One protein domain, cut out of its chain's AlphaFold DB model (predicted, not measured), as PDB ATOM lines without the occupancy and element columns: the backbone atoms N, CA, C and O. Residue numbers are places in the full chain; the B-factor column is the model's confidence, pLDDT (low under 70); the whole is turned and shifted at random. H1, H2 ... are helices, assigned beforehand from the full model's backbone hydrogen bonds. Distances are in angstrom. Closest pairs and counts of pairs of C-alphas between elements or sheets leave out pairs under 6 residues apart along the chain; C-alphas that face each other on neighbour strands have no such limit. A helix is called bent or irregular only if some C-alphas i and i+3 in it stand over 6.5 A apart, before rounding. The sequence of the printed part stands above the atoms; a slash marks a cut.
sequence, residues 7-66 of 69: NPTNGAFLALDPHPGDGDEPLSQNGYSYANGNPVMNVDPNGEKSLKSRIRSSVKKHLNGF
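This is residues 7 to 66 of the 69 residues of an uncharacterized protein of Kurthia sibirica (UniProt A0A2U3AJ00). There is little regular structure: a body of loops that includes the very short helix H1, and an arm of residues 57 to 66, of which 57 to 64 belong to H2, sticking out from it. The printed part has 60 residues with two named helices, H1 then H2, and no named strand; the class is all helix, with 14 residues in named elements. It is loose, with a radius of gyration of the C-alphas of 14.2 A, and flat, spanning 45 by 29 by 16 A.

Residues 7 to 25, from C-alpha 7 at (102.765, 116.252, 95.785), hold no named element. H1 is residues 26 to 29. H2, residues 55 to 64, is 15.4 A long and ends at C-alpha 64 (139.577, 108.564, 93.234); it is only just irregular, C-alphas 55 and 58 being 6.7 A apart.

H1 and H2 are apart. Residues 42 to 43 pair antiparallel with residues 51 to 52. In H2, 5 of 6 O i to N i+4 pairs are within hydrogen-bond range; H1 is too short for such a pair.

The C-alphas farthest apart, of Ala 15 and Phe 66, are 46.0 A apart. The printed part has no cut. The 25-residue link from H1 to H2 is long. Residues 55 to 66 have pLDDT under 70.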
ATOM      1  N   ASN A   7     103.628 117.420  95.920       95.31
ATOM      2  CA  ASN A   7     102.765 116.252  95.785       95.31
ATOM      3  C   ASN A   7     103.554 115.078  95.176       95.31
ATOM      4  O   ASN A   7     103.812 115.083  93.968       95.31
ATOM      5  N   PRO A   8     103.889 114.040  95.966       93.12
ATOM      6  CA  PRO A   8     104.661 112.901  95.476       93.12
ATOM      7  C   PRO A   8     103.906 112.033  94.466       93.12
ATOM      8  O   PRO A   8     104.546 111.401  93.635       93.12
ATOM      9  N   THR A   9     102.570 112.023  94.497       96.00
ATOM     10  CA  THR A   9     101.745 111.255  93.549       96.00
ATOM     11  C   THR A   9     101.879 111.804  92.131       96.00
ATOM     12  O   THR A   9     101.944 111.041  91.172       96.00
ATOM     13  N   ASN A  10     101.956 113.133  92.007       92.56
ATOM     14  CA  ASN A  10     101.998 113.822  90.717       92.56
ATOM     15  C   ASN A  10     103.423 114.220  90.303       92.56
ATOM     16  O   ASN A  10     103.631 114.640  89.170       92.56
ATOM     17  N   GLY A  11     104.398 114.135  91.214       93.25
ATOM     18  CA  GLY A  11     105.783 114.515  90.938       93.25
ATOM     19  C   GLY A  11     106.007 116.024  90.776       93.25
ATOM     20  O   GLY A  11     106.960 116.424  90.110       93.25
ATOM     21  N   ALA A  12     105.151 116.866  91.366       95.69
ATOM     22  CA  ALA A  12     105.168 118.316  91.159       95.69
ATOM     23  C   ALA A  12     104.799 119.112  92.422       95.69
ATOM     24  O   ALA A  12     104.192 118.586  93.360       95.69
ATOM     25  N   PHE A  13     105.152 120.398  92.441       96.69
ATOM     26  CA  PHE A  13     104.676 121.334  93.459       96.69
ATOM     27  C   PHE A  13     103.193 121.668  93.266       96.69
ATOM     28  O   PHE A  13     102.674 121.682  92.153       96.69
ATOM     29  N   LEU A  14     102.509 121.958  94.373       95.44
ATOM     30  CA  LEU A  14     101.099 122.357  94.389       95.44
ATOM     31  C   LEU A  14     100.884 123.840  94.053       95.44
ATOM     32  O   LEU A  14      99.758 124.249  93.792       95.44
ATOM     33  N   ALA A  15     101.950 124.640  94.081       94.94
ATOM     34  CA  ALA A  15     101.927 126.065  93.794       94.94
ATOM     35  C   ALA A  15     103.045 126.423  92.811       94.94
ATOM     36  O   ALA A  15     104.112 125.801  92.831       94.94
ATOM     37  N   LEU A  16     102.783 127.431  91.981       94.56
ATOM     38  CA  LEU A  16     103.759 127.993  91.056       94.56
ATOM     39  C   LEU A  16     104.915 128.641  91.834       94.56
ATOM     40  O   LEU A  16     104.685 129.315  92.839       94.56
ATOM     41  N   ASP A  17     106.143 128.445  91.362       94.00
ATOM     42  CA  ASP A  17     107.314 129.186  91.832       94.00
ATOM     43  C   ASP A  17     107.146 130.697  91.583       94.00
ATOM     44  O   ASP A  17     106.857 131.085  90.449       94.00
ATOM     45  N   PRO A  18     107.323 131.576  92.586       92.44
ATOM     46  CA  PRO A  18     107.415 133.013  92.337       92.44
ATOM     47  C   PRO A  18     108.692 133.402  91.574       92.44
ATOM     48  O   PRO A  18     108.726 134.481  90.981       92.44
ATOM     49  N   HIS A  19     109.736 132.561  91.579       91.25
ATOM     50  CA  HIS A  19     110.904 132.754  90.725       91.25
ATOM     51  C   HIS A  19     110.563 132.325  89.292       91.25
ATOM     52  O   HIS A  19     110.198 131.169  89.080       91.25
ATOM     53  N   PRO A  20     110.709 133.204  88.284       91.25
ATOM     54  CA  PRO A  20     110.393 132.866  86.893       91.25
ATOM     55  C   PRO A  20     111.338 131.818  86.283       91.25
ATOM     56  O   PRO A  20     111.077 131.332  85.188       91.25
ATOM     57  N   GLY A  21     112.427 131.473  86.972       91.62
ATOM     58  CA  GLY A  21     113.497 130.637  86.446       91.62
ATOM     59  C   GLY A  21     114.608 131.460  85.797       91.62
ATOM     60  O   GLY A  21     114.494 132.670  85.590       91.62
ATOM     61  N   ASP A  22     115.696 130.782  85.462       92.75
ATOM     62  CA  ASP A  22     116.900 131.366  84.882       92.75
ATOM     63  C   ASP A  22     116.875 131.214  83.350       92.75
ATOM     64  O   ASP A  22     116.493 130.167  82.820       92.75
ATOM     65  N   GLY A  23     117.280 132.260  82.619       95.81
ATOM     66  CA  GLY A  23     117.198 132.295  81.149       95.81
ATOM     67  C   GLY A  23     118.093 131.270  80.444       95.81
ATOM     68  O   GLY A  23     117.745 130.780  79.371       95.81
ATOM     69  N   ASP A  24     119.203 130.895  81.080       95.81
ATOM     70  CA  ASP A  24     120.143 129.888  80.575       95.81
ATOM     71  C   ASP A  24     119.775 128.455  81.008       95.81
ATOM     72  O   ASP A  24     120.430 127.492  80.602       95.81
ATOM     73  N   GLU A  25     118.725 128.283  81.819       89.88
ATOM     74  CA  GLU A  25     118.255 126.980  82.292       89.88
ATOM     75  C   GLU A  25     116.767 126.785  81.948       89.88
ATOM     76  O   GLU A  25     115.897 126.978  82.799       89.88
ATOM     77  N   PRO A  26     116.437 126.348  80.715       92.94
ATOM     78  CA  PRO A  26     115.055 126.256  80.235       92.94
ATOM     79  C   PRO A  26     114.123 125.412  81.113       92.94
ATOM     80  O   PRO A  26     112.927 125.677  81.178       92.94
ATOM     81  N   LEU A  27     114.653 124.400  81.807       91.00
ATOM     82  CA  LEU A  27     113.863 123.561  82.714       91.00
ATOM     83  C   LEU A  27     113.384 124.320  83.958       91.00
ATOM     84  O   LEU A  27     112.290 124.040  84.449       91.00
ATOM     85  N   SER A  28     114.152 125.309  84.428       91.25
ATOM     86  CA  SER A  28     113.782 126.134  85.586       91.25
ATOM     87  C   SER A  28     112.558 127.018  85.320       91.25
ATOM     88  O   SER A  28     111.884 127.425  86.260       91.25
ATOM     89  N   GLN A  29     112.216 127.242  84.045       94.38
ATOM     90  CA  GLN A  29     111.019 127.981  83.627       94.38
ATOM     91  C   GLN A  29     109.722 127.210  83.938       94.38
ATOM     92  O   GLN A  29     108.632 127.783  83.958       94.38
ATOM     93  N   ASN A  30     109.806 125.899  84.199       94.50
ATOM     94  CA  ASN A  30     108.680 125.141  84.725       94.50
ATOM     95  C   ASN A  30     108.587 125.323  86.248       94.50
ATOM     96  O   ASN A  30     109.139 124.532  87.020       94.50
ATOM     97  N   GLY A  31     107.810 126.323  86.667       94.69
ATOM     98  CA  GLY A  31     107.611 126.677  88.076       94.69
ATOM     99  C   GLY A  31     106.887 125.633  88.942       94.69
ATOM    100  O   GLY A  31     106.687 125.874  90.129       94.69
ATOM    101  N   TYR A  32     106.499 124.475  88.397       96.06
ATOM    102  CA  TYR A  32     105.940 123.355  89.169       96.06
ATOM    103  C   TYR A  32     106.914 122.184  89.331       96.06
ATOM    104  O   TYR A  32     106.617 121.225  90.048       96.06
ATOM    105  N   SER A  33     108.066 122.229  88.657       95.25
ATOM    106  CA  SER A  33     108.997 121.104  88.613       95.25
ATOM    107  C   SER A  33     109.685 120.871  89.961       95.25
ATOM    108  O   SER A  33     110.252 121.779  90.562       95.25
ATOM    109  N   TYR A  34     109.675 119.624  90.433       95.06
ATOM    110  CA  TYR A  34     110.495 119.204  91.568       95.06
ATOM    111  C   TYR A  34     111.871 118.745  91.081       95.06
ATOM    112  O   TYR A  34     111.980 118.071  90.054       95.06
ATOM    113  N   ALA A  35     112.928 119.077  91.831       94.50
ATOM    114  CA  ALA A  35     114.280 118.560  91.597       94.50
ATOM    115  C   ALA A  35     114.801 118.773  90.152       94.50
ATOM    116  O   ALA A  35     115.582 117.966  89.630       94.50
ATOM    117  N   ASN A  36     114.379 119.866  89.499       93.31
ATOM    118  CA  ASN A  36     114.669 120.173  88.092       93.31
ATOM    119  C   ASN A  36     114.298 119.014  87.137       93.31
ATOM    120  O   ASN A  36     115.061 118.651  86.242       93.31
ATOM    121  N   GLY A  37     113.181 118.334  87.418       93.31
ATOM    122  CA  GLY A  37     112.695 117.182  86.652       93.31
ATOM    123  C   GLY A  37     113.487 115.884  86.854       93.31
ATOM    124  O   GLY A  37     113.179 114.881  86.215       93.31
ATOM    125  N   ASN A  38     114.493 115.865  87.734       93.75
ATOM    126  CA  ASN A  38     115.330 114.690  87.973       93.75
ATOM    127  C   ASN A  38     115.471 114.364  89.474       93.75
ATOM    128  O   ASN A  38     116.545 114.558  90.052       93.75
ATOM    129  N   PRO A  39     114.415 113.819  90.109       92.88
ATOM    130  CA  PRO A  39     114.426 113.455  91.530       92.88
ATOM    131  C   PRO A  39     115.357 112.280  91.869       92.88
ATOM    132  O   PRO A  39     115.645 112.035  93.036       92.88
ATOM    133  N   VAL A  40     115.856 111.547  90.866       92.50
ATOM    134  CA  VAL A  40     116.848 110.478  91.078       92.50
ATOM    135  C   VAL A  40     118.210 111.081  91.427       92.50
ATOM    136  O   VAL A  40     118.949 110.551  92.259       92.50
ATOM    137  N   MET A  41     118.550 112.208  90.796       93.00
ATOM    138  CA  MET A  41     119.862 112.840  90.937       93.00
ATOM    139  C   MET A  41     119.850 114.088  91.811       93.00
ATOM    140  O   MET A  41     120.913 114.466  92.312       93.00
ATOM    141  N   ASN A  42     118.688 114.709  92.000       94.25
ATOM    142  CA  ASN A  42     118.534 115.978  92.689       94.25
ATOM    143  C   ASN A  42     117.438 115.922  93.762       94.25
ATOM    144  O   ASN A  42     116.565 115.062  93.738       94.25
ATOM    145  N   VAL A  43     117.489 116.868  94.694       93.88
ATOM    146  CA  VAL A  43     116.521 117.064  95.776       93.88
ATOM    147  C   VAL A  43     116.299 118.565  95.941       93.88
ATOM    148  O   VAL A  43     117.269 119.317  95.940       93.88
ATOM    149  N   ASP A  44     115.052 118.995  96.118       93.06
ATOM    150  CA  ASP A  44     114.712 120.356  96.558       93.06
ATOM    151  C   ASP A  44     114.225 120.310  98.022       93.06
ATOM    152  O   ASP A  44     113.112 119.837  98.270       93.06
ATOM    153  N   PRO A  45     115.058 120.687  99.015       92.62
ATOM    154  CA  PRO A  45     114.753 120.446 100.429       92.62
ATOM    155  C   PRO A  45     113.674 121.358 101.019       92.62
ATOM    156  O   PRO A  45     112.999 120.962 101.966       92.62
ATOM    157  N   ASN A  46     113.550 122.584 100.512       92.12
ATOM    158  CA  ASN A  46     112.649 123.609 101.044       92.12
ATOM    159  C   ASN A  46     111.610 124.089 100.019       92.12
ATOM    160  O   ASN A  46     110.724 124.867 100.379       92.12
ATOM    161  N   GLY A  47     111.676 123.600  98.780       89.94
ATOM    162  CA  GLY A  47     110.799 124.006  97.692       89.94
ATOM    163  C   GLY A  47     111.238 125.305  97.023       89.94
ATOM    164  O   GLY A  47     110.383 126.005  96.490       89.94
ATOM    165  N   GLU A  48     112.519 125.661  97.080       90.62
ATOM    166  CA  GLU A  48     113.069 126.860  96.428       90.62
ATOM    167  C   GLU A  48     114.054 126.512  95.316       90.62
ATOM    168  O   GLU A  48     114.068 127.170  94.280       90.62
ATOM    169  N   LYS A  49     114.918 125.512  95.531       90.12
ATOM    170  CA  LYS A  49     115.973 125.196  94.571       90.12
ATOM    171  C   LYS A  49     116.383 123.734  94.607       90.12
ATOM    172  O   LYS A  49     116.708 123.158  95.644       90.12
ATOM    173  N   SER A  50     116.490 123.169  93.411       91.44
ATOM    174  CA  SER A  50     117.051 121.844  93.176       91.44
ATOM    175  C   SER A  50     118.556 121.799  93.481       91.44
ATOM    176  O   SER A  50     119.342 122.590  92.959       91.44
ATOM    177  N   LEU A  51     118.971 120.830  94.297       92.44
ATOM    178  CA  LEU A  51     120.361 120.548  94.654       92.44
ATOM    179  C   LEU A  51     120.732 119.124  94.244       92.44
ATOM    180  O   LEU A  51     119.923 118.208  94.354       92.44
ATOM    181  N   LYS A  52     121.986 118.888  93.842       91.62
ATOM    182  CA  LYS A  52     122.457 117.522  93.562       91.62
ATOM    183  C   LYS A  52     122.465 116.675  94.834       91.62
ATOM    184  O   LYS A  52     123.056 117.051  95.847       91.62
ATOM    185  N   SER A  53     121.886 115.483  94.744       85.44
ATOM    186  CA  SER A  53     121.910 114.494  95.814       85.44
ATOM    187  C   SER A  53     123.345 114.057  96.130       85.44
ATOM    188  O   SER A  53     124.165 113.796  95.242       85.44
ATOM    189  N   ARG A  54     123.654 113.936  97.426       76.94
ATOM    190  CA  ARG A  54     124.991 113.583  97.940       76.94
ATOM    191  C   ARG A  54     125.379 112.115  97.712       76.94
ATOM    192  O   ARG A  54     126.507 111.740  98.027       76.94
ATOM    193  N   ILE A  55     124.494 111.294  97.138       65.56
ATOM    194  CA  ILE A  55     124.677 109.839  96.981       65.56
ATOM    195  C   ILE A  55     125.943 109.489  96.171       65.56
ATOM    196  O   ILE A  55     126.620 108.510  96.478       65.56
ATOM    197  N   ARG A  56     126.356 110.318  95.199       56.97
ATOM    198  CA  ARG A  56     127.571 110.051  94.395       56.97
ATOM    199  C   ARG A  56     128.887 110.506  95.035       56.97
ATOM    200  O   ARG A  56     129.947 110.024  94.636       56.97
ATOM    201  N   SER A  57     128.858 111.413  96.010       56.25
ATOM    202  CA  SER A  57     130.077 112.041  96.540       56.25
ATOM    203  C   SER A  57     130.941 111.064  97.340       56.25
ATOM    204  O   SER A  57     132.165 111.129  97.266       56.25
ATOM    205  N   SER A  58     130.313 110.133  98.067       61.03
ATOM    206  CA  SER A  58     131.025 109.152  98.898       61.03
ATOM    207  C   SER A  58     131.711 108.072  98.051       61.03
ATOM    208  O   SER A  58     132.899 107.805  98.224       61.03
ATOM    209  N   VAL A  59     131.003 107.539  97.045       64.94
ATOM    210  CA  VAL A  59     131.539 106.523  96.122       64.94
ATOM    211  C   VAL A  59     132.671 107.101  95.267       64.94
ATOM    212  O   VAL A  59     133.737 106.500  95.161       64.94
ATOM    213  N   LYS A  60     132.503 108.310  94.713       60.16
ATOM    214  CA  LYS A  60     133.537 108.945  93.879       60.16
ATOM    215  C   LYS A  60     134.791 109.327  94.678       60.16
ATOM    216  O   LYS A  60     135.896 109.220  94.152       60.16
ATOM    217  N   LYS A  61     134.639 109.727  95.949       62.25
ATOM    218  CA  LYS A  61     135.770 109.990  96.855       62.25
ATOM    219  C   LYS A  61     136.581 108.720  97.126       62.25
ATOM    220  O   LYS A  61     137.803 108.795  97.161       62.25
ATOM    221  N   HIS A  62     135.916 107.571  97.269       61.88
ATOM    222  CA  HIS A  62     136.590 106.290  97.483       61.88
ATOM    223  C   HIS A  62     137.289 105.777  96.210       61.88
ATOM    224  O   HIS A  62     138.423 105.315  96.279       61.88
ATOM    225  N   LEU A  63     136.670 105.947  95.036       65.06
ATOM    226  CA  LEU A  63     137.247 105.529  93.749       65.06
ATOM    227  C   LEU A  63     138.455 106.380  93.317       65.06
ATOM    228  O   LEU A  63     139.425 105.845  92.791       65.06
ATOM    229  N   ASN A  64     138.447 107.691  93.580       61.47
ATOM    230  CA  ASN A  64     139.577 108.564  93.234       61.47
ATOM    231  C   ASN A  64     140.815 108.364  94.131       61.47
ATOM    232  O   ASN A  64     141.903 108.786  93.745       61.47
ATOM    233  N   GLY A  65     140.658 107.745  95.306       59.44
ATOM    234  CA  GLY A  65     141.765 107.361  96.191       59.44
ATOM    235  C   GLY A  65     142.412 106.016  95.837       59.44
ATOM    236  O   GLY A  65     143.463 105.697  96.377       59.44
ATOM    237  N   PHE A  66     141.812 105.250  94.918       61.22
ATOM    238  CA  PHE A  66     142.252 103.918  94.487       61.22
ATOM    239  C   PHE A  66     142.923 103.932  93.100       61.22
ATOM    240  O   PHE A  66     142.887 102.939  92.375       61.22
TER     241      PHE A  66